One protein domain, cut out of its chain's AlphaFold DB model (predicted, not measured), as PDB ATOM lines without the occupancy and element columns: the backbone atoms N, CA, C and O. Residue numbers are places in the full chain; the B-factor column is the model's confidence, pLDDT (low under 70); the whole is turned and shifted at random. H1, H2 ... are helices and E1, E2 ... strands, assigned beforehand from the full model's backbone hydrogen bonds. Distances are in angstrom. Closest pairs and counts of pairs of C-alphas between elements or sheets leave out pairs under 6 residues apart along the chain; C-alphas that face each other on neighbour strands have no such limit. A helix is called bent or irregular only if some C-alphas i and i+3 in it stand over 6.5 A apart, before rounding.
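What this domain is: This is residues 121 to 168, 180 to 250 and 283 to 363 of the 367 residues of an uncharacterized protein of Aquilegia coerulea (UniProt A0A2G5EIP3). Four crossed helices, H4, H5, H7 and H9, make the core, and a long two-stranded hairpin, E1 and E2, packs across H4, with E1 also on H5. H1 packs on H9, H8 is near H7 on the side away from the hairpin, and a thin stretch past H2 leads out to H3, with residues 161 to 168 sticking out. The 200 printed residues have nine named helices, H1 to H9, followed by two strands in an antiparallel sheet, order E1 - E2; the class is mostly helix. The whole is compact, with a radius of gyration of the C-alphas of 18.2 A and spans of 58 by 45 by 33 A.

How they stand to each other: H1, residues 121 to 130, touches residues 327 to 334 of H9, residues 321 to 338, at a steep tilt of 41 degrees; the closest C-alphas, of Gln 128 and Glu 334, are 7.6 A apart. H2, residues 133 to 142, and H3, residues 154 to 164, touch no helix. H4, residues 180 to 199, touches H9 with its residues 185 to 192 alone, closest at the C-alphas of Phe 189 and Ser 328, 7.1 A. H5, residues 201 to 217, touches residues 333 to 337 of H9 about perpendicular, at 83 degrees, with the C-alphas of Ala 208 and Phe 336 closest at 5.0 A. H6, residues 224 to 228, is close to H9 but not clearly touching, the closest C-alphas, of Leu 227 and Arg 329, being 7.3 A apart. Residues 233 to 237 of H7, residues 231 to 243, touch H9, the hub, at a steep tilt of 63 degrees, opposite ways; the closest C-alphas, of Val 237 and Arg 329, are 6.4 A apart. H8, residues 291 to 299, is near H7, with the C-alphas of Tyr 238 and Leu 297 closest at 7.9 A. E1, residues 339 to 349, and E2, residues 352 to 362, form a hairpin, with N 345 and O 356 within hydrogen-bond range at 2.8 A. The closest C-alphas of H4 and E1, of Gly 197 and Val 344, are 5.5 A apart. Every O i to N i+4 pair is within range in H2, H4, H5, H6, H7 and H9, against 5 of 6 in H1, 6 of 7 in H3 and 0 of 5 in H8, where 5 of 6 O i to N i+3 pairs are.

Where its parts are: H1 begins at C-alpha 121, (6.658, 12.701, 26.289), and is irregular, with C-alphas 121 and 124 7.4 A apart. H4 measures 28.0 A, H5 24.0 A, H9 26.4 A, E1 28.0 A and E2 28.4 A. E2 bends by 55 degrees at residue 359 and ends at C-alpha 362, (-20.674, 13.657, 37.550).

The domain as a whole: The farthest C-alphas, of Leu 155 and Gly 219, are 58.7 A apart. Residues 169 to 179 and 251 to 282 are not printed, with gaps of 21.3 A and 21.1 A between C-alphas. The links H2 to H3 and H8 to H9 are long. pLDDT is under 70 at 51 residues, among them 131 to 168 and 348 to 354.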
ATOM      1  N   GLY A 121       7.163  13.952  25.710       90.31
ATOM      2  CA  GLY A 121       6.658  12.701  26.289       90.31
ATOM      3  C   GLY A 121       6.094  12.821  27.711       90.31
ATOM      4  O   GLY A 121       5.550  11.853  28.232       90.31
ATOM      5  N   LYS A 122       6.220  13.985  28.362       88.94
ATOM      6  CA  LYS A 122       5.778  14.207  29.750       88.94
ATOM      7  C   LYS A 122       4.504  15.040  29.854       88.94
ATOM      8  O   LYS A 122       3.870  14.995  30.906       88.94
ATOM      9  N   PHE A 123       4.122  15.790  28.817       85.88
ATOM     10  CA  PHE A 123       3.025  16.763  28.904       85.88
ATOM     11  C   PHE A 123       1.684  16.133  29.267       85.88
ATOM     12  O   PHE A 123       1.075  16.575  30.235       85.88
ATOM     13  N   ILE A 124       1.255  15.093  28.544       89.50
ATOM     14  CA  ILE A 124      -0.047  14.447  28.772       89.50
ATOM     15  C   ILE A 124      -0.119  13.906  30.203       89.50
ATOM     16  O   ILE A 124      -0.964  14.339  30.980       89.50
ATOM     17  N   LEU A 125       0.835  13.058  30.595       87.25
ATOM     18  CA  LEU A 125       0.854  12.458  31.930       87.25
ATOM     19  C   LEU A 125       0.906  13.516  33.042       87.25
ATOM     20  O   LEU A 125       0.194  13.416  34.040       87.25
ATOM     21  N   THR A 126       1.737  14.548  32.874       83.44
ATOM     22  CA  THR A 126       1.870  15.625  33.866       83.44
ATOM     23  C   THR A 126       0.576  16.427  33.974       83.44
ATOM     24  O   THR A 126       0.150  16.761  35.075       83.44
ATOM     25  N   PHE A 127      -0.087  16.703  32.851       83.69
ATOM     26  CA  PHE A 127      -1.358  17.415  32.829       83.69
ATOM     27  C   PHE A 127      -2.457  16.629  33.554       83.69
ATOM     28  O   PHE A 127      -3.110  17.164  34.446       83.69
ATOM     29  N   GLN A 128      -2.593  15.341  33.245       82.88
ATOM     30  CA  GLN A 128      -3.586  14.448  33.850       82.88
ATOM     31  C   GLN A 128      -3.373  14.255  35.351       82.88
ATOM     32  O   GLN A 128      -4.316  14.346  36.133       82.88
ATOM     33  N   THR A 129      -2.123  14.033  35.769       79.31
ATOM     34  CA  THR A 129      -1.776  13.904  37.195       79.31
ATOM     35  C   THR A 129      -1.976  15.212  37.960       79.31
ATOM     36  O   THR A 129      -2.363  15.181  39.127       79.31
ATOM     37  N   SER A 130      -1.779  16.364  37.309       72.75
ATOM     38  CA  SER A 130      -2.055  17.677  37.910       72.75
ATOM     39  C   SER A 130      -3.558  17.981  38.003       72.75
ATOM     40  O   SER A 130      -3.988  18.649  38.941       72.75
ATOM     41  N   LEU A 131      -4.375  17.465  37.079       68.75
ATOM     42  CA  LEU A 131      -5.839  17.603  37.052       68.75
ATOM     43  C   LEU A 131      -6.556  16.554  37.924       68.75
ATOM     44  O   LEU A 131      -7.474  15.852  37.487       68.75
ATOM     45  N   SER A 132      -6.174  16.440  39.197       60.22
ATOM     46  CA  SER A 132      -7.005  15.696  40.158       60.22
ATOM     47  C   SER A 132      -8.328  16.438  40.422       60.22
ATOM     48  O   SER A 132      -8.365  17.669  40.358       60.22
ATOM     49  N   GLU A 133      -9.421  15.717  40.731       52.38
ATOM     50  CA  GLU A 133     -10.749  16.323  41.003       52.38
ATOM     51  C   GLU A 133     -10.673  17.451  42.051       52.38
ATOM     52  O   GLU A 133     -11.341  18.476  41.924       52.38
ATOM     53  N   ILE A 134      -9.817  17.269  43.062       43.53
ATOM     54  CA  ILE A 134      -9.600  18.229  44.145       43.53
ATOM     55  C   ILE A 134      -8.898  19.478  43.613       43.53
ATOM     56  O   ILE A 134      -9.328  20.578  43.922       43.53
ATOM     57  N   ILE A 135      -7.878  19.348  42.763       53.84
ATOM     58  CA  ILE A 135      -7.169  20.509  42.208       53.84
ATOM     59  C   ILE A 135      -8.042  21.253  41.203       53.84
ATOM     60  O   ILE A 135      -8.023  22.473  41.218       53.84
ATOM     61  N   LEU A 136      -8.851  20.575  40.383       53.78
ATOM     62  CA  LEU A 136      -9.753  21.257  39.452       53.78
ATOM     63  C   LEU A 136     -10.788  22.102  40.212       53.78
ATOM     64  O   LEU A 136     -10.908  23.294  39.946       53.78
ATOM     65  N   ILE A 137     -11.471  21.529  41.211       49.31
ATOM     66  CA  ILE A 137     -12.456  22.258  42.025       49.31
ATOM     67  C   ILE A 137     -11.768  23.318  42.891       49.31
ATOM     68  O   ILE A 137     -12.213  24.459  42.902       49.31
ATOM     69  N   THR A 138     -10.668  23.005  43.581       47.94
ATOM     70  CA  THR A 138      -9.947  23.963  44.435       47.94
ATOM     71  C   THR A 138      -9.300  25.085  43.625       47.94
ATOM     72  O   THR A 138      -9.353  26.228  44.060       47.94
ATOM     73  N   TRP A 139      -8.762  24.822  42.434       52.41
ATOM     74  CA  TRP A 139      -8.257  25.855  41.523       52.41
ATOM     75  C   TRP A 139      -9.398  26.731  41.004       52.41
ATOM     76  O   TRP A 139      -9.295  27.951  41.086       52.41
ATOM     77  N   LEU A 140     -10.518  26.140  40.571       51.12
ATOM     78  CA  LEU A 140     -11.713  26.893  40.176       51.12
ATOM     79  C   LEU A 140     -12.271  27.736  41.334       51.12
ATOM     80  O   LEU A 140     -12.670  28.872  41.118       51.12
ATOM     81  N   THR A 141     -12.243  27.222  42.566       45.84
ATOM     82  CA  THR A 141     -12.764  27.911  43.761       45.84
ATOM     83  C   THR A 141     -11.809  29.002  44.266       45.84
ATOM     84  O   THR A 141     -12.246  30.077  44.670       45.84
ATOM     85  N   LEU A 142     -10.490  28.783  44.213       46.41
ATOM     86  CA  LEU A 142      -9.483  29.766  44.639       46.41
ATOM     87  C   LEU A 142      -9.331  30.937  43.660       46.41
ATOM     88  O   LEU A 142      -8.934  32.017  44.089       46.41
ATOM     89  N   GLN A 143      -9.700  30.772  42.384       47.25
ATOM     90  CA  GLN A 143      -9.827  31.894  41.440       47.25
ATOM     91  C   GLN A 143     -11.008  32.828  41.791       47.25
ATOM     92  O   GLN A 143     -11.065  33.951  41.295       47.25
ATOM     93  N   VAL A 144     -11.928  32.403  42.675       46.72
ATOM     94  CA  VAL A 144     -13.136  33.154  43.077       46.72
ATOM     95  C   VAL A 144     -12.972  33.875  44.428       46.72
ATOM     96  O   VAL A 144     -13.603  34.905  44.655       46.72
ATOM     97  N   ALA A 145     -12.100  33.402  45.325       40.72
ATOM     98  CA  ALA A 145     -11.999  33.930  46.694       40.72
ATOM     99  C   ALA A 145     -11.503  35.398  46.830       40.72
ATOM    100  O   ALA A 145     -12.006  36.084  47.722       40.72
ATOM    101  N   PRO A 146     -10.572  35.932  46.003       38.34
ATOM    102  CA  PRO A 146     -10.064  37.297  46.206       38.34
ATOM    103  C   PRO A 146     -10.789  38.405  45.424       38.34
ATOM    104  O   PRO A 146     -10.548  39.576  45.696       38.34
ATOM    105  N   LEU A 147     -11.641  38.087  44.440       40.97
ATOM    106  CA  LEU A 147     -12.233  39.107  43.551       40.97
ATOM    107  C   LEU A 147     -13.676  39.492  43.915       40.97
ATOM    108  O   LEU A 147     -14.156  40.536  43.481       40.97
ATOM    109  N   GLY A 148     -14.359  38.690  44.738       39.62
ATOM    110  CA  GLY A 148     -15.717  38.984  45.211       39.62
ATOM    111  C   GLY A 148     -15.794  39.917  46.426       39.62
ATOM    112  O   GLY A 148     -16.869  40.420  46.736       39.62
ATOM    113  N   THR A 149     -14.683  40.161  47.129       35.97
ATOM    114  CA  THR A 149     -14.709  40.741  48.485       35.97
ATOM    115  C   THR A 149     -14.400  42.227  48.586       35.97
ATOM    116  O   THR A 149     -14.594  42.781  49.665       35.97
ATOM    117  N   LEU A 150     -13.958  42.906  47.522       40.00
ATOM    118  CA  LEU A 150     -13.577  44.317  47.670       40.00
ATOM    119  C   LEU A 150     -14.690  45.325  47.402       40.00
ATOM    120  O   LEU A 150     -14.576  46.428  47.916       40.00
ATOM    121  N   GLY A 151     -15.777  44.974  46.701       41.69
ATOM    122  CA  GLY A 151     -17.001  45.797  46.672       41.69
ATOM    123  C   GLY A 151     -16.777  47.306  46.463       41.69
ATOM    124  O   GLY A 151     -17.508  48.118  47.027       41.69
ATOM    125  N   LEU A 152     -15.737  47.694  45.716       41.97
ATOM    126  CA  LEU A 152     -15.322  49.089  45.608       41.97
ATOM    127  C   LEU A 152     -16.312  49.830  44.698       41.97
ATOM    128  O   LEU A 152     -16.576  49.426  43.559       41.97
ATOM    129  N   THR A 153     -16.901  50.898  45.238       47.53
ATOM    130  CA  THR A 153     -17.908  51.732  44.571       47.53
ATOM    131  C   THR A 153     -17.369  52.328  43.267       47.53
ATOM    132  O   THR A 153     -16.161  52.435  43.060       47.53
ATOM    133  N   THR A 154     -18.264  52.760  42.375       48.56
ATOM    134  CA  THR A 154     -17.925  53.363  41.073       48.56
ATOM    135  C   THR A 154     -16.860  54.465  41.171       48.56
ATOM    136  O   THR A 154     -15.990  54.531  40.312       48.56
ATOM    137  N   LEU A 155     -16.861  55.272  42.240       47.53
ATOM    138  CA  LEU A 155     -15.871  56.333  42.469       47.53
ATOM    139  C   LEU A 155     -14.463  55.788  42.777       47.53
ATOM    140  O   LEU A 155     -13.470  56.364  42.345       47.53
ATOM    141  N   SER A 156     -14.369  54.656  43.475       55.16
ATOM    142  CA  SER A 156     -13.090  54.021  43.796       55.16
ATOM    143  C   SER A 156     -12.383  53.470  42.557       55.16
ATOM    144  O   SER A 156     -11.158  53.462  42.524       55.16
ATOM    145  N   LYS A 157     -13.132  53.057  41.526       53.25
ATOM    146  CA  LYS A 157     -12.568  52.516  40.280       53.25
ATOM    147  C   LYS A 157     -11.810  53.575  39.469       53.25
ATOM    148  O   LYS A 157     -10.764  53.263  38.919       53.25
ATOM    149  N   TYR A 158     -12.296  54.821  39.446       55.22
ATOM    150  CA  TYR A 158     -11.612  55.938  38.772       55.22
ATOM    151  C   TYR A 158     -10.354  56.400  39.524       55.22
ATOM    152  O   TYR A 158      -9.366  56.783  38.904       55.22
ATOM    153  N   VAL A 159     -10.375  56.372  40.862       55.41
ATOM    154  CA  VAL A 159      -9.221  56.765  41.693       55.41
ATOM    155  C   VAL A 159      -8.126  55.697  41.661       55.41
ATOM    156  O   VAL A 159      -6.949  56.031  41.572       55.41
ATOM    157  N   GLU A 160      -8.503  54.420  41.697       49.28
ATOM    158  CA  GLU A 160      -7.573  53.300  41.554       49.28
ATOM    159  C   GLU A 160      -6.867  53.334  40.193       49.28
ATOM    160  O   GLU A 160      -5.651  53.208  40.134       49.28
ATOM    161  N   ASP A 161      -7.588  53.621  39.111       50.19
ATOM    162  CA  ASP A 161      -7.022  53.756  37.765       50.19
ATOM    163  C   ASP A 161      -6.083  54.964  37.624       50.19
ATOM    164  O   ASP A 161      -4.962  54.850  37.113       50.19
ATOM    165  N   LEU A 162      -6.458  56.104  38.216       50.97
ATOM    166  CA  LEU A 162      -5.584  57.274  38.316       50.97
ATOM    167  C   LEU A 162      -4.291  56.976  39.099       50.97
ATOM    168  O   LEU A 162      -3.278  57.623  38.864       50.97
ATOM    169  N   LEU A 163      -4.285  56.012  40.023       47.09
ATOM    170  CA  LEU A 163      -3.113  55.690  40.845       47.09
ATOM    171  C   LEU A 163      -2.293  54.501  40.309       47.09
ATOM    172  O   LEU A 163      -1.067  54.533  40.392       47.09
ATOM    173  N   ILE A 164      -2.941  53.480  39.740       47.66
ATOM    174  CA  ILE A 164      -2.334  52.216  39.282       47.66
ATOM    175  C   ILE A 164      -1.996  52.250  37.784       47.66
ATOM    176  O   ILE A 164      -0.969  51.705  37.376       47.66
ATOM    177  N   HIS A 165      -2.823  52.908  36.965       46.28
ATOM    178  CA  HIS A 165      -2.697  52.931  35.502       46.28
ATOM    179  C   HIS A 165      -2.238  54.283  34.938       46.28
ATOM    180  O   HIS A 165      -1.997  54.381  33.738       46.28
ATOM    181  N   THR A 166      -2.042  55.309  35.779       41.66
ATOM    182  CA  THR A 166      -1.414  56.591  35.381       41.66
ATOM    183  C   THR A 166       0.019  56.743  35.910       41.66
ATOM    184  O   THR A 166       0.846  57.391  35.266       41.66
ATOM    185  N   PHE A 167       0.366  56.103  37.035       38.59
ATOM    186  CA  PHE A 167       1.702  56.168  37.643       38.59
ATOM    187  C   PHE A 167       2.369  54.785  37.696       38.59
ATOM    188  O   PHE A 167       1.742  53.774  37.989       38.59
ATOM    189  N   LYS A 168       3.678  54.724  37.414       42.34
ATOM    190  CA  LYS A 168       4.458  53.473  37.436       42.34
ATOM    191  C   LYS A 168       4.617  52.970  38.883       42.34
ATOM    192  O   LYS A 168       5.329  53.600  39.659       42.34
ATOM    193  N   ASN A 180       3.702  34.279  30.437       59.81
ATOM    194  CA  ASN A 180       3.135  33.844  29.153       59.81
ATOM    195  C   ASN A 180       2.315  32.555  29.282       59.81
ATOM    196  O   ASN A 180       1.187  32.492  28.801       59.81
ATOM    197  N   VAL A 181       2.872  31.528  29.934       65.25
ATOM    198  CA  VAL A 181       2.190  30.236  30.082       65.25
ATOM    199  C   VAL A 181       1.117  30.327  31.162       65.25
ATOM    200  O   VAL A 181      -0.034  30.057  30.872       65.25
ATOM    201  N   LEU A 182       1.426  30.759  32.385       63.22
ATOM    202  CA  LEU A 182       0.426  30.800  33.461       63.22
ATOM    203  C   LEU A 182      -0.709  31.783  33.145       63.22
ATOM    204  O   LEU A 182      -1.875  31.416  33.253       63.22
ATOM    205  N   GLY A 183      -0.377  33.006  32.717       65.44
ATOM    206  CA  GLY A 183      -1.375  34.021  32.378       65.44
ATOM    207  C   GLY A 183      -2.221  33.622  31.168       65.44
ATOM    208  O   GLY A 183      -3.449  33.710  31.221       65.44
ATOM    209  N   GLY A 184      -1.577  33.117  30.110       71.69
ATOM    210  CA  GLY A 184      -2.262  32.620  28.918       71.69
ATOM    211  C   GLY A 184      -3.168  31.425  29.216       71.69
ATOM    212  O   GLY A 184      -4.327  31.435  28.818       71.69
ATOM    213  N   MET A 185      -2.680  30.433  29.968       74.56
ATOM    214  CA  MET A 185      -3.437  29.221  30.297       74.56
ATOM    215  C   MET A 185      -4.623  29.500  31.227       74.56
ATOM    216  O   MET A 185      -5.685  28.921  31.017       74.56
ATOM    217  N   ILE A 186      -4.494  30.410  32.205       72.69
ATOM    218  CA  ILE A 186      -5.632  30.832  33.045       72.69
ATOM    219  C   ILE A 186      -6.735  31.429  32.165       72.69
ATOM    220  O   ILE A 186      -7.875  30.971  32.221       72.69
ATOM    221  N   ARG A 187      -6.404  32.410  31.312       77.06
ATOM    222  CA  ARG A 187      -7.391  33.049  30.425       77.06
ATOM    223  C   ARG A 187      -8.008  32.051  29.447       77.06
ATOM    224  O   ARG A 187      -9.218  32.058  29.249       77.06
ATOM    225  N   LEU A 188      -7.185  31.173  28.884       83.44
ATOM    226  CA  LEU A 188      -7.597  30.145  27.938       83.44
ATOM    227  C   LEU A 188      -8.572  29.133  28.543       83.44
ATOM    228  O   LEU A 188      -9.628  28.878  27.972       83.44
ATOM    229  N   PHE A 189      -8.239  28.552  29.694       85.12
ATOM    230  CA  PHE A 189      -9.089  27.548  30.334       85.12
ATOM    231  C   PHE A 189     -10.402  28.146  30.818       85.12
ATOM    232  O   PHE A 189     -11.449  27.520  30.669       85.12
ATOM    233  N   LEU A 190     -10.370  29.386  31.304       81.56
ATOM    234  CA  LEU A 190     -11.582  30.136  31.599       81.56
ATOM    235  C   LEU A 190     -12.425  30.362  30.334       81.56
ATOM    236  O   LEU A 190     -13.628  30.111  30.360       81.56
ATOM    237  N   ALA A 191     -11.822  30.751  29.207       84.06
ATOM    238  CA  ALA A 191     -12.544  30.900  27.941       84.06
ATOM    239  C   ALA A 191     -13.192  29.581  27.477       84.06
ATOM    240  O   ALA A 191     -14.361  29.590  27.092       84.06
ATOM    241  N   LEU A 192     -12.483  28.449  27.578       90.19
ATOM    242  CA  LEU A 192     -13.031  27.121  27.273       90.19
ATOM    243  C   LEU A 192     -14.246  26.806  28.153       90.19
ATOM    244  O   LEU A 192     -15.313  26.496  27.630       90.19
ATOM    245  N   ILE A 193     -14.113  26.942  29.476       88.94
ATOM    246  CA  ILE A 193     -15.200  26.668  30.430       88.94
ATOM    247  C   ILE A 193     -16.403  27.577  30.165       88.94
ATOM    248  O   ILE A 193     -17.535  27.100  30.154       88.94
ATOM    249  N   LYS A 194     -16.167  28.871  29.921       87.31
ATOM    250  CA  LYS A 194     -17.219  29.848  29.621       87.31
ATOM    251  C   LYS A 194     -18.011  29.442  28.388       87.31
ATOM    252  O   LYS A 194     -19.226  29.311  28.463       87.31
ATOM    253  N   TRP A 195     -17.337  29.284  27.253       90.62
ATOM    254  CA  TRP A 195     -18.019  29.089  25.978       90.62
ATOM    255  C   TRP A 195     -18.680  27.717  25.877       90.62
ATOM    256  O   TRP A 195     -19.813  27.629  25.414       90.62
ATOM    257  N   ILE A 196     -18.025  26.669  26.387       93.25
ATOM    258  CA  ILE A 196     -18.618  25.330  26.457       93.25
ATOM    259  C   ILE A 196     -19.822  25.350  27.401       93.25
ATOM    260  O   ILE A 196     -20.907  24.947  26.997       93.25
ATOM    261  N   GLY A 197     -19.667  25.905  28.608       91.75
ATOM    262  CA  GLY A 197     -20.746  25.979  29.593       91.75
ATOM    263  C   GLY A 197     -21.971  26.757  29.099       91.75
ATOM    264  O   GLY A 197     -23.099  26.336  29.349       91.75
ATOM    265  N   LEU A 198     -21.764  27.856  28.362       90.44
ATOM    266  CA  LEU A 198     -22.844  28.643  27.752       90.44
ATOM    267  C   LEU A 198     -23.519  27.930  26.567       90.44
ATOM    268  O   LEU A 198     -24.690  28.190  26.304       90.44
ATOM    269  N   ALA A 199     -22.822  27.030  25.866       92.25
ATOM    270  CA  ALA A 199     -23.410  26.225  24.791       92.25
ATOM    271  C   ALA A 199     -24.382  25.149  25.321       92.25
ATOM    272  O   ALA A 199     -25.311  24.739  24.620       92.25
ATOM    273  N   GLY A 200     -24.206  24.733  26.577       93.75
ATOM    274  CA  GLY A 200     -25.214  24.020  27.350       93.75
ATOM    275  C   GLY A 200     -25.295  22.503  27.122       93.75
ATOM    276  O   GLY A 200     -24.493  21.906  26.395       93.75
ATOM    277  N   PRO A 201     -26.291  21.840  27.750       95.56
ATOM    278  CA  PRO A 201     -26.302  20.385  27.937       95.56
ATOM    279  C   PRO A 201     -26.288  19.556  26.650       95.56
ATOM    280  O   PRO A 201     -25.801  18.426  26.656       95.56
ATOM    281  N   LYS A 202     -26.808  20.097  25.543       95.88
ATOM    282  CA  LYS A 202     -26.793  19.406  24.247       95.88
ATOM    283  C   LYS A 202     -25.356  19.194  23.761       95.88
ATOM    284  O   LYS A 202     -24.996  18.058  23.463       95.88
ATOM    285  N   LEU A 203     -24.539  20.252  23.751       95.88
ATOM    286  CA  LEU A 203     -23.127  20.148  23.375       95.88
ATOM    287  C   LEU A 203     -22.357  19.283  24.374       95.88
ATOM    288  O   LEU A 203     -21.556  18.444  23.973       95.88
ATOM    289  N   HIS A 204     -22.627  19.455  25.669       97.31
ATOM    290  CA  HIS A 204     -21.993  18.666  26.726       97.31
ATOM    291  C   HIS A 204     -22.175  17.166  26.499       97.31
ATOM    292  O   HIS A 204     -21.207  16.410  26.562       97.31
ATOM    293  N   LYS A 205     -23.399  16.749  26.155       97.06
ATOM    294  CA  LYS A 205     -23.692  15.359  25.820       97.06
ATOM    295  C   LYS A 205     -22.920  14.889  24.586       97.06
ATOM    296  O   LYS A 205     -22.335  13.816  24.638       97.06
ATOM    297  N   GLN A 206     -22.884  15.678  23.512       97.50
ATOM    298  CA  GLN A 206     -22.155  15.307  22.290       97.50
ATOM    299  C   GLN A 206     -20.648  15.143  22.542       97.50
ATOM    300  O   GLN A 206     -20.051  14.184  22.061       97.50
ATOM    301  N   LEU A 207     -20.046  16.038  23.334       97.69
ATOM    302  CA  LEU A 207     -18.643  15.936  23.744       97.69
ATOM    303  C   LEU A 207     -18.405  14.706  24.624       97.69
ATOM    304  O   LEU A 207     -17.477  13.943  24.371       97.69
ATOM    305  N   ALA A 208     -19.246  14.486  25.636       97.56
ATOM    306  CA  ALA A 208     -19.132  13.334  26.522       97.56
ATOM    307  C   ALA A 208     -19.260  12.002  25.774       97.56
ATOM    308  O   ALA A 208     -18.469  11.096  26.037       97.56
ATOM    309  N   ASP A 209     -20.214  11.896  24.848       97.50
ATOM    310  CA  ASP A 209     -20.406  10.706  24.022       97.50
ATOM    311  C   ASP A 209     -19.164  10.472  23.130       97.50
ATOM    312  O   ASP A 209     -18.545   9.417  23.243       97.50
ATOM    313  N   GLU A 210     -18.705  11.472  22.355       97.69
ATOM    314  CA  GLU A 210     -17.497  11.352  21.508       97.69
ATOM    315  C   GLU A 210     -16.263  10.920  22.314       97.69
ATOM    316  O   GLU A 210     -15.587   9.946  21.973       97.69
ATOM    317  N   ILE A 211     -15.960  11.643  23.394       97.44
ATOM    318  CA  ILE A 211     -14.733  11.443  24.169       97.44
ATOM    319  C   ILE A 211     -14.725  10.051  24.804       97.44
ATOM    320  O   ILE A 211     -13.718   9.344  24.742       97.44
ATOM    321  N   ARG A 212     -15.832   9.642  25.431       96.62
ATOM    322  CA  ARG A 212     -15.899   8.362  26.148       96.62
ATOM    323  C   ARG A 212     -15.946   7.181  25.191       96.62
ATOM    324  O   ARG A 212     -15.311   6.168  25.487       96.62
ATOM    325  N   ASP A 213     -16.629   7.315  24.056       96.75
ATOM    326  CA  ASP A 213     -16.677   6.265  23.042       96.75
ATOM    327  C   ASP A 213     -15.274   6.013  22.479       96.75
ATOM    328  O   ASP A 213     -14.788   4.884  22.569       96.75
ATOM    329  N   VAL A 214     -14.561   7.063  22.050       97.25
ATOM    330  CA  VAL A 214     -13.177   6.952  21.555       97.25
ATOM    331  C   VAL A 214     -12.262   6.307  22.597       97.25
ATOM    332  O   VAL A 214     -11.534   5.362  22.288       97.25
ATOM    333  N   ILE A 215     -12.316   6.762  23.852       94.81
ATOM    334  CA  ILE A 215     -11.479   6.209  24.926       94.81
ATOM    335  C   ILE A 215     -11.793   4.735  25.182       94.81
ATOM    336  O   ILE A 215     -10.868   3.943  25.367       94.81
ATOM    337  N   SER A 216     -13.067   4.341  25.147       93.75
ATOM    338  CA  SER A 216     -13.462   2.941  25.328       93.75
ATOM    339  C   SER A 216     -12.967   2.039  24.193       93.75
ATOM    340  O   SER A 216     -12.518   0.924  24.455       93.75
ATOM    341  N   THR A 217     -12.968   2.530  22.951       92.69
ATOM    342  CA  THR A 217     -12.523   1.765  21.775       92.69
ATOM    343  C   THR A 217     -11.003   1.650  21.655       92.69
ATOM    344  O   THR A 217     -10.501   0.682  21.092       92.69
ATOM    345  N   GLU A 218     -10.254   2.601  22.216       89.56
ATOM    346  CA  GLU A 218      -8.803   2.733  22.032       89.56
ATOM    347  C   GLU A 218      -7.986   2.271  23.256       89.56
ATOM    348  O   GLU A 218      -6.854   2.705  23.472       89.56
ATOM    349  N   GLY A 219      -8.556   1.393  24.087       84.81
ATOM    350  CA  GLY A 219      -7.844   0.774  25.212       84.81
ATOM    351  C   GLY A 219      -7.830   1.591  26.510       84.81
ATOM    352  O   GLY A 219      -7.009   1.329  27.385       84.81
ATOM    353  N   GLY A 220      -8.732   2.566  26.659       87.25
ATOM    354  CA  GLY A 220      -8.991   3.261  27.926       87.25
ATOM    355  C   GLY A 220      -8.020   4.389  28.277       87.25
ATOM    356  O   GLY A 220      -8.120   4.953  29.365       87.25
ATOM    357  N   LEU A 221      -7.087   4.738  27.384       88.38
ATOM    358  CA  LEU A 221      -6.060   5.749  27.642       88.38
ATOM    359  C   LEU A 221      -6.267   7.011  26.798       88.38
ATOM    360  O   LEU A 221      -6.359   6.970  25.569       88.38
ATOM    361  N   LEU A 222      -6.258   8.167  27.462       90.69
ATOM    362  CA  LEU A 222      -6.197   9.459  26.787       90.69
ATOM    363  C   LEU A 222      -4.747   9.738  26.374       90.69
ATOM    364  O   LEU A 222      -3.868   9.943  27.207       90.69
ATOM    365  N   THR A 223      -4.500   9.704  25.070       92.75
ATOM    366  CA  THR A 223      -3.194   9.860  24.427       92.75
ATOM    367  C   THR A 223      -3.320  10.838  23.264       92.75
ATOM    368  O   THR A 223      -4.419  11.242  22.887       92.75
ATOM    369  N   PHE A 224      -2.196  11.199  22.644       92.50
ATOM    370  CA  PHE A 224      -2.225  12.009  21.427       92.50
ATOM    371  C   PHE A 224      -3.031  11.329  20.304       92.50
ATOM    372  O   PHE A 224      -3.865  11.967  19.674       92.50
ATOM    373  N   SER A 225      -2.843  10.018  20.110       93.38
ATOM    374  CA  SER A 225      -3.551   9.237  19.084       93.38
ATOM    375  C   SER A 225      -5.067   9.227  19.302       93.38
ATOM    376  O   SER A 225      -5.833   9.366  18.352       93.38
ATOM    377  N   THR A 226      -5.515   9.103  20.556       95.12
ATOM    378  CA  THR A 226      -6.955   9.094  20.850       95.12
ATOM    379  C   THR A 226      -7.573  10.477  20.715       95.12
ATOM    380  O   THR A 226      -8.675  10.586  20.191       95.12
ATOM    381  N   LEU A 227      -6.851  11.546  21.065       95.31
ATOM    382  CA  LEU A 227      -7.310  12.914  20.808       95.31
ATOM    383  C   LEU A 227      -7.555  13.183  19.319       95.31
ATOM    384  O   LEU A 227      -8.534  13.852  18.989       95.31
ATOM    385  N   GLU A 228      -6.711  12.676  18.416       94.69
ATOM    386  CA  GLU A 228      -6.889  12.844  16.960       94.69
ATOM    387  C   GLU A 228      -8.182  12.220  16.424       94.69
ATOM    388  O   GLU A 228      -8.676  12.631  15.377       94.69
ATOM    389  N   LYS A 229      -8.786  11.294  17.174       96.06
ATOM    390  CA  LYS A 229     -10.075  10.670  16.851       96.06
ATOM    391  C   LYS A 229     -11.280  11.427  17.434       96.06
ATOM    392  O   LYS A 229     -12.394  10.931  17.331       96.06
ATOM    393  N   MET A 230     -11.072  12.611  18.022       96.12
ATOM    394  CA  MET A 230     -12.108  13.453  18.644       96.12
ATOM    395  C   MET A 230     -12.319  14.768  17.857       96.12
ATOM    396  O   MET A 230     -11.857  15.837  18.289       96.12
ATOM    397  N   PRO A 231     -12.937  14.720  16.660       94.31
ATOM    398  CA  PRO A 231     -13.095  15.892  15.803       94.31
ATOM    399  C   PRO A 231     -13.973  16.989  16.424       94.31
ATOM    400  O   PRO A 231     -13.587  18.157  16.358       94.31
ATOM    401  N   LEU A 232     -15.084  16.658  17.093       94.94
ATOM    402  CA  LEU A 232     -15.923  17.654  17.768       94.94
ATOM    403  C   LEU A 232     -15.138  18.367  18.869       94.94
ATOM    404  O   LEU A 232     -15.160  19.594  18.952       94.94
ATOM    405  N   THR A 233     -14.382  17.618  19.671       96.12
ATOM    406  CA  THR A 233     -13.508  18.177  20.708       96.12
ATOM    407  C   THR A 233     -12.473  19.137  20.113       96.12
ATOM    408  O   THR A 233     -12.267  20.229  20.649       96.12
ATOM    409  N   LYS A 234     -11.845  18.775  18.981       95.00
ATOM    410  CA  LYS A 234     -10.914  19.652  18.242       95.00
ATOM    411  C   LYS A 234     -11.600  20.961  17.835       95.00
ATOM    412  O   LYS A 234     -11.069  22.043  18.080       95.00
ATOM    413  N   TRP A 235     -12.783  20.871  17.237       92.94
ATOM    414  CA  TRP A 235     -13.519  22.017  16.703       92.94
ATOM    415  C   TRP A 235     -14.043  22.958  17.785       92.94
ATOM    416  O   TRP A 235     -13.887  24.172  17.662       92.94
ATOM    417  N   VAL A 236     -14.581  22.417  18.878       94.56
ATOM    418  CA  VAL A 236     -15.042  23.207  20.027       94.56
ATOM    419  C   VAL A 236     -13.891  23.992  20.654       94.56
ATOM    420  O   VAL A 236     -14.065  25.163  20.996       94.56
ATOM    421  N   VAL A 237     -12.703  23.386  20.767       94.94
ATOM    422  CA  VAL A 237     -11.502  24.083  21.246       94.94
ATOM    423  C   VAL A 237     -11.157  25.261  20.336       94.94
ATOM    424  O   VAL A 237     -10.956  26.371  20.833       94.94
ATOM    425  N   TYR A 238     -11.126  25.059  19.018       93.56
ATOM    426  CA  TYR A 238     -10.820  26.145  18.087       93.56
ATOM    427  C   TYR A 238     -11.869  27.252  18.096       93.56
ATOM    428  O   TYR A 238     -11.497  28.425  18.071       93.56
ATOM    429  N   GLU A 239     -13.155  26.920  18.203       91.56
ATOM    430  CA  GLU A 239     -14.209  27.931  18.286       91.56
ATOM    431  C   GLU A 239     -14.100  28.755  19.570       91.56
ATOM    432  O   GLU A 239     -14.098  29.986  19.517       91.56
ATOM    433  N   ALA A 240     -13.911  28.105  20.720       90.06
ATOM    434  CA  ALA A 240     -13.742  28.800  21.991       90.06
ATOM    435  C   ALA A 240     -12.525  29.742  21.981       90.06
ATOM    436  O   ALA A 240     -12.622  30.882  22.440       90.06
ATOM    437  N   ILE A 241     -11.399  29.299  21.412       88.75
ATOM    438  CA  ILE A 241     -10.173  30.100  21.297       88.75
ATOM    439  C   ILE A 241     -10.328  31.242  20.286       88.75
ATOM    440  O   ILE A 241      -9.790  32.327  20.500       88.75
ATOM    441  N   ARG A 242     -11.073  31.040  19.196       88.94
ATOM    442  CA  ARG A 242     -11.359  32.092  18.209       88.94
ATOM    443  C   ARG A 242     -12.143  33.254  18.826       88.94
ATOM    444  O   ARG A 242     -11.960  34.396  18.405       88.94
ATOM    445  N   LEU A 243     -13.001  32.962  19.804       83.75
ATOM    446  CA  LEU A 243     -13.932  33.922  20.408       83.75
ATOM    447  C   LEU A 243     -13.454  34.548  21.698       83.75
ATOM    448  O   LEU A 243     -13.748  35.706  21.969       83.75
ATOM    449  N   GLY A 244     -12.737  33.775  22.502       80.69
ATOM    450  CA  GLY A 244     -12.025  34.268  23.666       80.69
ATOM    451  C   GLY A 244     -10.532  34.022  23.515       80.69
ATOM    452  O   GLY A 244      -9.995  33.256  24.319       80.69
ATOM    453  N   PRO A 245      -9.854  34.612  22.509       84.75
ATOM    454  CA  PRO A 245      -8.411  34.474  22.402       84.75
ATOM    455  C   PRO A 245      -7.775  34.983  23.704       84.75
ATOM    456  O   PRO A 245      -8.137  36.065  24.172       84.75
ATOM    457  N   PRO A 246      -6.823  34.242  24.308       80.00
ATOM    458  CA  PRO A 246      -6.234  34.634  25.591       80.00
ATOM    459  C   PRO A 246      -5.626  36.038  25.570       80.00
ATOM    460  O   PRO A 246      -5.627  36.726  26.589       80.00
ATOM    461  N   ILE A 247      -5.124  36.444  24.401       83.69
ATOM    462  CA  ILE A 247      -4.611  37.777  24.105       83.69
ATOM    463  C   ILE A 247      -5.401  38.312  22.899       83.69
ATOM    464  O   ILE A 247      -5.105  37.926  21.766       83.69
ATOM    465  N   PRO A 248      -6.423  39.159  23.111       80.75
ATOM    466  CA  PRO A 248      -7.322  39.598  22.040       80.75
ATOM    467  C   PRO A 248      -6.711  40.636  21.098       80.75
ATOM    468  O   PRO A 248      -7.268  40.873  20.029       80.75
ATOM    469  N   TYR A 249      -5.569  41.223  21.467       86.94
ATOM    470  CA  TYR A 249      -4.979  42.348  20.753       86.94
ATOM    471  C   TYR A 249      -3.567  42.104  20.281       86.94
ATOM    472  O   TYR A 249      -2.724  41.572  21.008       86.94
ATOM    473  N   GLN A 250      -3.314  42.546  19.058       90.31
ATOM    474  CA  GLN A 250      -2.010  42.494  18.430       90.31
ATOM    475  C   GLN A 250      -1.640  43.878  17.919       90.31
ATOM    476  O   GLN A 250      -2.478  44.628  17.416       90.31
ATOM    477  N   PHE A 283     -20.227  32.955  18.984       62.69
ATOM    478  CA  PHE A 283     -20.022  31.509  19.203       62.69
ATOM    479  C   PHE A 283     -20.935  30.606  18.380       62.69
ATOM    480  O   PHE A 283     -22.152  30.655  18.514       62.69
ATOM    481  N   VAL A 284     -20.326  29.738  17.566       74.81
ATOM    482  CA  VAL A 284     -20.989  28.780  16.677       74.81
ATOM    483  C   VAL A 284     -20.334  27.405  16.816       74.81
ATOM    484  O   VAL A 284     -19.247  27.160  16.297       74.81
ATOM    485  N   VAL A 285     -21.047  26.497  17.489       65.50
ATOM    486  CA  VAL A 285     -20.604  25.133  17.841       65.50
ATOM    487  C   VAL A 285     -20.067  24.359  16.634       65.50
ATOM    488  O   VAL A 285     -18.964  23.823  16.682       65.50
ATOM    489  N   ASP A 286     -20.826  24.342  15.538       73.44
ATOM    490  CA  ASP A 286     -20.560  23.462  14.397       73.44
ATOM    491  C   ASP A 286     -19.749  24.147  13.283       73.44
ATOM    492  O   ASP A 286     -19.679  23.650  12.160       73.44
ATOM    493  N   ARG A 287     -19.121  25.301  13.569       81.69
ATOM    494  CA  ARG A 287     -18.421  26.120  12.561       81.69
ATOM    495  C   ARG A 287     -17.359  25.339  11.796       81.69
ATOM    496  O   ARG A 287     -17.176  25.565  10.605       81.69
ATOM    497  N   PHE A 288     -16.649  24.463  12.495       79.56
ATOM    498  CA  PHE A 288     -15.531  23.719  11.934       79.56
ATOM    499  C   PHE A 288     -15.899  22.276  11.554       79.56
ATOM    500  O   PHE A 288     -15.004  21.509  11.225       79.56
ATOM    501  N   VAL A 289     -17.182  21.895  11.553       75.69
ATOM    502  CA  VAL A 289     -17.588  20.516  11.242       75.69
ATOM    503  C   VAL A 289     -17.332  20.172   9.770       75.69
ATOM    504  O   VAL A 289     -17.840  20.827   8.862       75.69
ATOM    505  N   GLY A 290     -16.583  19.089   9.542       75.12
ATOM    506  CA  GLY A 290     -16.288  18.536   8.216       75.12
ATOM    507  C   GLY A 290     -15.121  19.211   7.484       75.12
ATOM    508  O   GLY A 290     -14.464  20.107   8.009       75.12
ATOM    509  N   GLU A 291     -14.859  18.773   6.248       77.56
ATOM    510  CA  GLU A 291     -13.715  19.243   5.441       77.56
ATOM    511  C   GLU A 291     -13.751  20.753   5.158       77.56
ATOM    512  O   GLU A 291     -12.711  21.410   5.132       77.56
ATOM    513  N   GLU A 292     -14.942  21.333   4.983       80.50
ATOM    514  CA  GLU A 292     -15.099  22.782   4.801       80.50
ATOM    515  C   GLU A 292     -14.777  23.563   6.076       80.50
ATOM    516  O   GLU A 292     -14.249  24.673   6.014       80.50
ATOM    517  N   GLY A 293     -15.040  22.967   7.236       80.19
ATOM    518  CA  GLY A 293     -14.704  23.547   8.519       80.19
ATOM    519  C   GLY A 293     -13.198  23.640   8.736       80.19
ATOM    520  O   GLY A 293     -12.699  24.699   9.109       80.19
ATOM    521  N   ASP A 294     -12.440  22.592   8.410       83.81
ATOM    522  CA  ASP A 294     -10.977  22.616   8.538       83.81
ATOM    523  C   ASP A 294     -10.328  23.725   7.679       83.81
ATOM    524  O   ASP A 294      -9.342  24.337   8.097       83.81
ATOM    525  N   LYS A 295     -10.928  24.094   6.536       88.25
ATOM    526  CA  LYS A 295     -10.471  25.238   5.720       88.25
ATOM    527  C   LYS A 295     -10.629  26.586   6.425       88.25
ATOM    528  O   LYS A 295      -9.922  27.533   6.080       88.25
ATOM    529  N   LEU A 296     -11.524  26.704   7.409       89.44
ATOM    530  CA  LEU A 296     -11.725  27.940   8.172       89.44
ATOM    531  C   LEU A 296     -10.649  28.162   9.241       89.44
ATOM    532  O   LEU A 296     -10.530  29.278   9.750       89.44
ATOM    533  N   LEU A 297      -9.830  27.151   9.561       89.81
ATOM    534  CA  LEU A 297      -8.738  27.289  10.534       89.81
ATOM    535  C   LEU A 297      -7.716  28.355  10.118       89.81
ATOM    536  O   LEU A 297      -7.113  28.993  10.977       89.81
ATOM    537  N   GLN A 298      -7.584  28.641   8.819       90.81
ATOM    538  CA  GLN A 298      -6.727  29.726   8.329       90.81
ATOM    539  C   GLN A 298      -7.128  31.119   8.859       90.81
ATOM    540  O   GLN A 298      -6.309  32.035   8.837       90.81
ATOM    541  N   TYR A 299      -8.364  31.286   9.346       88.81
ATOM    542  CA  TYR A 299      -8.872  32.531   9.933       88.81
ATOM    543  C   TYR A 299      -8.800  32.554  11.468       88.81
ATOM    544  O   TYR A 299      -9.188  33.539  12.098       88.81
ATOM    545  N   VAL A 300      -8.314  31.481  12.096       90.69
ATOM    546  CA  VAL A 300      -8.097  31.425  13.543       90.69
ATOM    547  C   VAL A 300      -6.690  31.953  13.841       90.69
ATOM    548  O   VAL A 300      -5.700  31.301  13.528       90.69
ATOM    549  N   CYS A 301      -6.604  33.137  14.460       90.75
ATOM    550  CA  CYS A 301      -5.342  33.879  14.627       90.75
ATOM    551  C   CYS A 301      -4.873  34.061  16.084       90.75
ATOM    552  O   CYS A 301      -4.064  34.942  16.374       90.75
ATOM    553  N   TRP A 302      -5.352  33.229  17.017       91.81
ATOM    554  CA  TRP A 302      -5.075  33.360  18.461       91.81
ATOM    555  C   TRP A 302      -3.582  33.361  18.818       91.81
ATOM    556  O   TRP A 302      -3.173  33.922  19.833       91.81
ATOM    557  N   SER A 303      -2.764  32.712  17.987       93.69
ATOM    558  CA  SER A 303      -1.335  32.518  18.211       93.69
ATOM    559  C   SER A 303      -0.470  33.643  17.638       93.69
ATOM    560  O   SER A 303       0.751  33.487  17.605       93.69
ATOM    561  N   ASN A 304      -1.066  34.769  17.218       93.75
ATOM    562  CA  ASN A 304      -0.406  35.842  16.461       93.75
ATOM    563  C   ASN A 304       0.113  35.359  15.086       93.75
ATOM    564  O   ASN A 304       1.246  35.622  14.685       93.75
ATOM    565  N   GLY A 305      -0.724  34.582  14.404       92.38
ATOM    566  CA  GLY A 305      -0.499  33.962  13.099       92.38
ATOM    567  C   GLY A 305      -1.658  33.014  12.788       92.38
ATOM    568  O   GLY A 305      -2.393  32.649  13.709       92.38
ATOM    569  N   ARG A 306      -1.840  32.627  11.520       93.81
ATOM    570  CA  ARG A 306      -2.902  31.682  11.140       93.81
ATOM    571  C   ARG A 306      -2.646  30.337  11.813       93.81
ATOM    572  O   ARG A 306      -1.500  29.897  11.902       93.81
ATOM    573  N   GLU A 307      -3.698  29.654  12.249       94.56
ATOM    574  CA  GLU A 307      -3.560  28.334  12.874       94.56
ATOM    575  C   GLU A 307      -2.906  27.312  11.932       94.56
ATOM    576  O   GLU A 307      -2.173  26.437  12.387       94.56
ATOM    577  N   THR A 308      -3.099  27.462  10.620       94.62
ATOM    578  CA  THR A 308      -2.482  26.622   9.581       94.62
ATOM    579  C   THR A 308      -0.988  26.887   9.372       94.62
ATOM    580  O   THR A 308      -0.318  26.073   8.743       94.62
ATOM    581  N   ASP A 309      -0.457  28.000   9.883       95.50
ATOM    582  CA  ASP A 309       0.951  28.367   9.730       95.50
ATOM    583  C   ASP A 309       1.797  27.819  10.890       95.50
ATOM    584  O   ASP A 309       1.316  27.597  12.008       95.50
ATOM    585  N   ASN A 310       3.091  27.616  10.635       96.25
ATOM    586  CA  ASN A 310       4.041  27.152  11.643       96.25
ATOM    587  C   ASN A 310       4.691  28.315  12.395       96.25
ATOM    588  O   ASN A 310       5.095  29.320  11.806       96.25
ATOM    589  N   SER A 311       4.908  28.128  13.697       96.56
ATOM    590  CA  SER A 311       5.744  29.036  14.480       96.56
ATOM    591  C   SER A 311       7.211  28.792  14.140       96.56
ATOM    592  O   SER A 311       7.720  27.693  14.345       96.56
ATOM    593  N   THR A 312       7.903  29.809  13.629       97.50
ATOM    594  CA  THR A 312       9.296  29.687  13.168       97.50
ATOM    595  C   THR A 312      10.203  30.719  13.836       97.50
ATOM    596  O   THR A 312       9.732  31.583  14.577       97.50
ATOM    597  N   LEU A 313      11.517  30.645  13.615       97.00
ATOM    598  CA  LEU A 313      12.474  31.596  14.200       97.00
ATOM    599  C   LEU A 313      12.362  33.000  13.581       97.00
ATOM    600  O   LEU A 313      12.755  33.988  14.207       97.00
ATOM    601  N   GLU A 314      11.792  33.074  12.383       96.81
ATOM    602  CA  GLU A 314      11.649  34.259  11.539       96.81
ATOM    603  C   GLU A 314      10.338  35.011  11.800       96.81
ATOM    604  O   GLU A 314      10.198  36.160  11.385       96.81
ATOM    605  N   ASN A 315       9.381  34.397  12.505       96.62
ATOM    606  CA  ASN A 315       8.077  34.993  12.782       96.62
ATOM    607  C   ASN A 315       7.816  35.230  14.279       96.62
ATOM    608  O   ASN A 315       8.516  34.737  15.169       96.62
ATOM    609  N   LYS A 316       6.761  35.996  14.564       96.06
ATOM    610  CA  LYS A 316       6.319  36.350  15.922       96.06
ATOM    611  C   LYS A 316       5.145  35.503  16.422       96.06
ATOM    612  O   LYS A 316       4.541  35.860  17.433       96.06
ATOM    613  N   GLN A 317       4.852  34.386  15.756       96.25
ATOM    614  CA  GLN A 317       3.818  33.455  16.200       96.25
ATOM    615  C   GLN A 317       4.244  32.778  17.511       96.25
ATOM    616  O   GLN A 317       5.438  32.576  17.768       96.25
ATOM    617  N   CYS A 318       3.267  32.437  18.351       93.94
ATOM    618  CA  CYS A 318       3.465  31.811  19.652       93.94
ATOM    619  C   CYS A 318       4.375  30.568  19.542       93.94
ATOM    620  O   CYS A 318       4.080  29.667  18.756       93.94
ATOM    621  N   PRO A 319       5.485  30.473  20.302       92.62
ATOM    622  CA  PRO A 319       6.378  29.312  20.245       92.62
ATOM    623  C   PRO A 319       5.755  28.046  20.852       92.62
ATOM    624  O   PRO A 319       6.266  26.954  20.643       92.62
ATOM    625  N   THR A 320       4.661  28.182  21.603       90.38
ATOM    626  CA  THR A 320       3.945  27.075  22.245       90.38
ATOM    627  C   THR A 320       2.599  26.786  21.573       90.38
ATOM    628  O   THR A 320       1.729  26.232  22.237       90.38
ATOM    629  N   LYS A 321       2.397  27.170  20.297       93.94
ATOM    630  CA  LYS A 321       1.118  27.015  19.569       93.94
ATOM    631  C   LYS A 321       0.517  25.616  19.750       93.94
ATOM    632  O   LYS A 321      -0.555  25.478  20.333       93.94
ATOM    633  N   ASP A 322       1.260  24.590  19.347       93.94
ATOM    634  CA  ASP A 322       0.763  23.210  19.329       93.94
ATOM    635  C   ASP A 322       0.552  22.652  20.740       93.94
ATOM    636  O   ASP A 322      -0.417  21.938  20.998       93.94
ATOM    637  N   LEU A 323       1.415  23.032  21.691       91.06
ATOM    638  CA  LEU A 323       1.250  22.641  23.091       91.06
ATOM    639  C   LEU A 323      -0.034  23.237  23.681       91.06
ATOM    640  O   LEU A 323      -0.761  22.544  24.382       91.06
ATOM    641  N   VAL A 324      -0.335  24.504  23.402       91.69
ATOM    642  CA  VAL A 324      -1.545  25.163  23.911       91.69
ATOM    643  C   VAL A 324      -2.811  24.499  23.361       91.69
ATOM    644  O   VAL A 324      -3.744  24.245  24.127       91.69
ATOM    645  N   VAL A 325      -2.837  24.154  22.069       94.81
ATOM    646  CA  VAL A 325      -3.957  23.414  21.461       94.81
ATOM    647  C   VAL A 325      -4.091  22.020  22.083       94.81
ATOM    648  O   VAL A 325      -5.195  21.623  22.461       94.81
ATOM    649  N   LEU A 326      -2.978  21.302  22.273       94.31
ATOM    650  CA  LEU A 326      -2.960  19.998  22.943       94.31
ATOM    651  C   LEU A 326      -3.538  20.077  24.363       94.31
ATOM    652  O   LEU A 326      -4.445  19.318  24.699       94.31
ATOM    653  N   LEU A 327      -3.051  21.006  25.191       91.00
ATOM    654  CA  LEU A 327      -3.520  21.171  26.571       91.00
ATOM    655  C   LEU A 327      -4.992  21.596  26.634       91.00
ATOM    656  O   LEU A 327      -5.704  21.192  27.549       91.00
ATOM    657  N   SER A 328      -5.472  22.363  25.653       93.62
ATOM    658  CA  SER A 328      -6.889  22.731  25.543       93.62
ATOM    659  C   SER A 328      -7.773  21.524  25.246       93.62
ATOM    660  O   SER A 328      -8.797  21.333  25.897       93.62
ATOM    661  N   ARG A 329      -7.358  20.665  24.307       96.38
ATOM    662  CA  ARG A 329      -8.077  19.422  23.984       96.38
ATOM    663  C   ARG A 329      -8.067  18.452  25.160       96.38
ATOM    664  O   ARG A 329      -9.106  17.884  25.476       96.38
ATOM    665  N   LEU A 330      -6.936  18.331  25.860       93.50
ATOM    666  CA  LEU A 330      -6.856  17.555  27.099       93.50
ATOM    667  C   LEU A 330      -7.783  18.114  28.181       93.50
ATOM    668  O   LEU A 330      -8.459  17.335  28.835       93.50
ATOM    669  N   MET A 331      -7.851  19.437  28.362       91.12
ATOM    670  CA  MET A 331      -8.743  20.063  29.347       91.12
ATOM    671  C   MET A 331     -10.207  19.684  29.095       91.12
ATOM    672  O   MET A 331     -10.905  19.274  30.020       91.12
ATOM    673  N   VAL A 332     -10.664  19.785  27.844       94.94
ATOM    674  CA  VAL A 332     -12.037  19.421  27.459       94.94
ATOM    675  C   VAL A 332     -12.276  17.917  27.619       94.94
ATOM    676  O   VAL A 332     -13.279  17.523  28.213       94.94
ATOM    677  N   ALA A 333     -11.336  17.081  27.169       95.44
ATOM    678  CA  ALA A 333     -11.417  15.631  27.319       95.44
ATOM    679  C   ALA A 333     -11.521  15.210  28.795       95.44
ATOM    680  O   ALA A 333     -12.441  14.495  29.185       95.44
ATOM    681  N   GLU A 334     -10.621  15.707  29.641       91.25
ATOM    682  CA  GLU A 334     -10.593  15.426  31.076       91.25
ATOM    683  C   GLU A 334     -11.868  15.923  31.786       91.25
ATOM    684  O   GLU A 334     -12.365  15.256  32.700       91.25
ATOM    685  N   LEU A 335     -12.438  17.054  31.353       90.38
ATOM    686  CA  LEU A 335     -13.704  17.561  31.881       90.38
ATOM    687  C   LEU A 335     -14.852  16.580  31.601       90.38
ATOM    688  O   LEU A 335     -15.532  16.149  32.531       90.38
ATOM    689  N   PHE A 336     -15.037  16.157  30.350       94.38
ATOM    690  CA  PHE A 336     -16.159  15.286  29.978       94.38
ATOM    691  C   PHE A 336     -15.934  13.796  30.259       94.38
ATOM    692  O   PHE A 336     -16.895  13.026  30.297       94.38
ATOM    693  N   LEU A 337     -14.706  13.379  30.572       91.94
ATOM    694  CA  LEU A 337     -14.455  12.089  31.223       91.94
ATOM    695  C   LEU A 337     -15.004  12.048  32.659       91.94
ATOM    696  O   LEU A 337     -15.392  10.981  33.132       91.94
ATOM    697  N   ARG A 338     -15.059  13.193  33.355       89.50
ATOM    698  CA  ARG A 338     -15.507  13.289  34.759       89.50
ATOM    699  C   ARG A 338     -16.952  13.742  34.921       89.50
ATOM    700  O   ARG A 338     -17.588  13.372  35.908       89.50
ATOM    701  N   TYR A 339     -17.469  14.540  33.993       91.19
ATOM    702  CA  TYR A 339     -18.773  15.186  34.115       91.19
ATOM    703  C   TYR A 339     -19.633  14.960  32.870       91.19
ATOM    704  O   TYR A 339     -19.132  14.970  31.749       91.19
ATOM    705  N   ASP A 340     -20.934  14.761  33.075       93.44
ATOM    706  CA  ASP A 340     -21.940  14.714  32.006       93.44
ATOM    707  C   ASP A 340     -22.338  16.121  31.558       93.44
ATOM    708  O   ASP A 340     -22.575  16.370  30.381       93.44
ATOM    709  N   THR A 341     -22.425  17.053  32.506       94.56
ATOM    710  CA  THR A 341     -22.776  18.450  32.251       94.56
ATOM    711  C   THR A 341     -22.341  19.331  33.422       94.56
ATOM    712  O   THR A 341     -22.087  18.846  34.529       94.56
ATOM    713  N   PHE A 342     -22.262  20.634  33.185       91.06
ATOM    714  CA  PHE A 342     -22.036  21.659  34.197       91.06
ATOM    715  C   PHE A 342     -22.782  22.942  33.812       91.06
ATOM    716  O   PHE A 342     -23.175  23.114  32.659       91.06
ATOM    717  N   MET A 343     -22.998  23.833  34.775       86.94
ATOM    718  CA  MET A 343     -23.583  25.157  34.547       86.94
ATOM    719  C   MET A 343     -22.583  26.244  34.910       86.94
ATOM    720  O   MET A 343     -21.807  26.078  35.852       86.94
ATOM    721  N   VAL A 344     -22.616  27.357  34.175       86.69
ATOM    722  CA  VAL A 344     -21.743  28.509  34.416       86.69
ATOM    723  C   VAL A 344     -22.532  29.806  34.511       86.69
ATOM    724  O   VAL A 344     -23.503  30.010  33.788       86.69
ATOM    725  N   GLU A 345     -22.052  30.707  35.357       80.94
ATOM    726  CA  GLU A 345     -22.380  32.129  35.339       80.94
ATOM    727  C   GLU A 345     -21.141  32.906  34.893       80.94
ATOM    728  O   GLU A 345     -20.037  32.659  35.378       80.94
ATOM    729  N   ALA A 346     -21.310  33.840  33.955       78.50
ATOM    730  CA  ALA A 346     -20.224  34.669  33.448       78.50
ATOM    731  C   ALA A 346     -20.538  36.150  33.676       78.50
ATOM    732  O   ALA A 346     -21.513  36.675  33.141       78.50
ATOM    733  N   VAL A 347     -19.681  36.832  34.435       72.31
ATOM    734  CA  VAL A 347     -19.779  38.269  34.712       72.31
ATOM    735  C   VAL A 347     -18.629  38.988  34.017       72.31
ATOM    736  O   VAL A 347     -17.464  38.646  34.205       72.31
ATOM    737  N   THR A 348     -18.940  39.999  33.209       66.81
ATOM    738  CA  THR A 348     -17.917  40.802  32.524       66.81
ATOM    739  C   THR A 348     -17.377  41.880  33.462       66.81
ATOM    740  O   THR A 348     -18.143  42.613  34.082       66.81
ATOM    741  N   THR A 349     -16.052  41.984  33.559       62.50
ATOM    742  CA  THR A 349     -15.332  42.982  34.361       62.50
ATOM    743  C   THR A 349     -14.247  43.667  33.532       62.50
ATOM    744  O   THR A 349     -13.937  43.237  32.423       62.50
ATOM    745  N   ILE A 350     -13.621  44.696  34.107       54.69
ATOM    746  CA  ILE A 350     -12.526  45.470  33.500       54.69
ATOM    747  C   ILE A 350     -11.293  44.589  33.196       54.69
ATOM    748  O   ILE A 350     -10.549  44.856  32.261       54.69
ATOM    749  N   LEU A 351     -11.088  43.505  33.957       51.84
ATOM    750  CA  LEU A 351      -9.952  42.582  33.798       51.84
ATOM    751  C   LEU A 351     -10.273  41.352  32.919       51.84
ATOM    752  O   LEU A 351      -9.395  40.512  32.675       51.84
ATOM    753  N   GLY A 352     -11.517  41.238  32.438       61.56
ATOM    754  CA  GLY A 352     -12.028  40.107  31.662       61.56
ATOM    755  C   GLY A 352     -13.315  39.513  32.243       61.56
ATOM    756  O   GLY A 352     -14.006  40.135  33.046       61.56
ATOM    757  N   SER A 353     -13.667  38.294  31.831       64.62
ATOM    758  CA  SER A 353     -14.829  37.579  32.382       64.62
ATOM    759  C   SER A 353     -14.463  36.833  33.669       64.62
ATOM    760  O   SER A 353     -13.542  36.019  33.659       64.62
ATOM    761  N   ILE A 354     -15.215  37.062  34.745       68.75
ATOM    762  CA  ILE A 354     -15.271  36.163  35.902       68.75
ATOM    763  C   ILE A 354     -16.251  35.050  35.547       68.75
ATOM    764  O   ILE A 354     -17.372  35.331  35.126       68.75
ATOM    765  N   ILE A 355     -15.822  33.797  35.677       73.19
ATOM    766  CA  ILE A 355     -16.631  32.624  35.342       73.19
ATOM    767  C   ILE A 355     -16.753  31.754  36.583       73.19
ATOM    768  O   ILE A 355     -15.745  31.323  37.142       73.19
ATOM    769  N   THR A 356     -17.990  31.479  36.976       73.81
ATOM    770  CA  THR A 356     -18.325  30.659  38.137       73.81
ATOM    771  C   THR A 356     -19.043  29.410  37.659       73.81
ATOM    772  O   THR A 356     -20.068  29.514  36.994       73.81
ATOM    773  N   ILE A 357     -18.535  28.224  38.005       77.69
ATOM    774  CA  ILE A 357     -19.290  26.982  37.812       77.69
ATOM    775  C   ILE A 357     -20.308  26.872  38.947       77.69
ATOM    776  O   ILE A 357     -19.924  26.782  40.111       77.69
ATOM    777  N   THR A 358     -21.597  26.889  38.619       81.38
ATOM    778  CA  THR A 358     -22.685  26.885  39.611       81.38
ATOM    779  C   THR A 358     -23.188  25.485  39.937       81.38
ATOM    780  O   THR A 358     -23.692  25.248  41.032       81.38
ATOM    781  N   SER A 359     -23.029  24.530  39.019       83.62
ATOM    782  CA  SER A 359     -23.355  23.126  39.262       83.62
ATOM    783  C   SER A 359     -22.561  22.195  38.350       83.62
ATOM    784  O   SER A 359     -22.101  22.589  37.277       83.62
ATOM    785  N   THR A 360     -22.399  20.942  38.781       87.56
ATOM    786  CA  THR A 360     -21.812  19.864  37.975       87.56
ATOM    787  C   THR A 360     -22.621  18.582  38.153       87.56
ATOM    788  O   THR A 360     -23.111  18.293  39.245       87.56
ATOM    789  N   THR A 361     -22.744  17.794  37.090       90.62
ATOM    790  CA  THR A 361     -23.282  16.430  37.127       90.62
ATOM    791  C   THR A 361     -22.146  15.477  36.796       90.62
ATOM    792  O   THR A 361     -21.600  15.528  35.695       90.62
ATOM    793  N   LYS A 362     -21.748  14.638  37.757       89.12
ATOM    794  CA  LYS A 362     -20.674  13.657  37.550       89.12
ATOM    795  C   LYS A 362     -21.094  12.588  36.546       89.12
ATOM    796  O   LYS A 362     -22.249  12.178  36.534       89.12
ATOM    797  N   ALA A 363     -20.124  12.111  35.773       87.00
ATOM    798  CA  ALA A 363     -20.295  10.980  34.879       87.00
ATOM    799  C   ALA A 363     -20.732   9.742  35.668       87.00
ATOM    800  O   ALA A 363     -20.124   9.386  36.686       87.00
TER     801      ALA A 363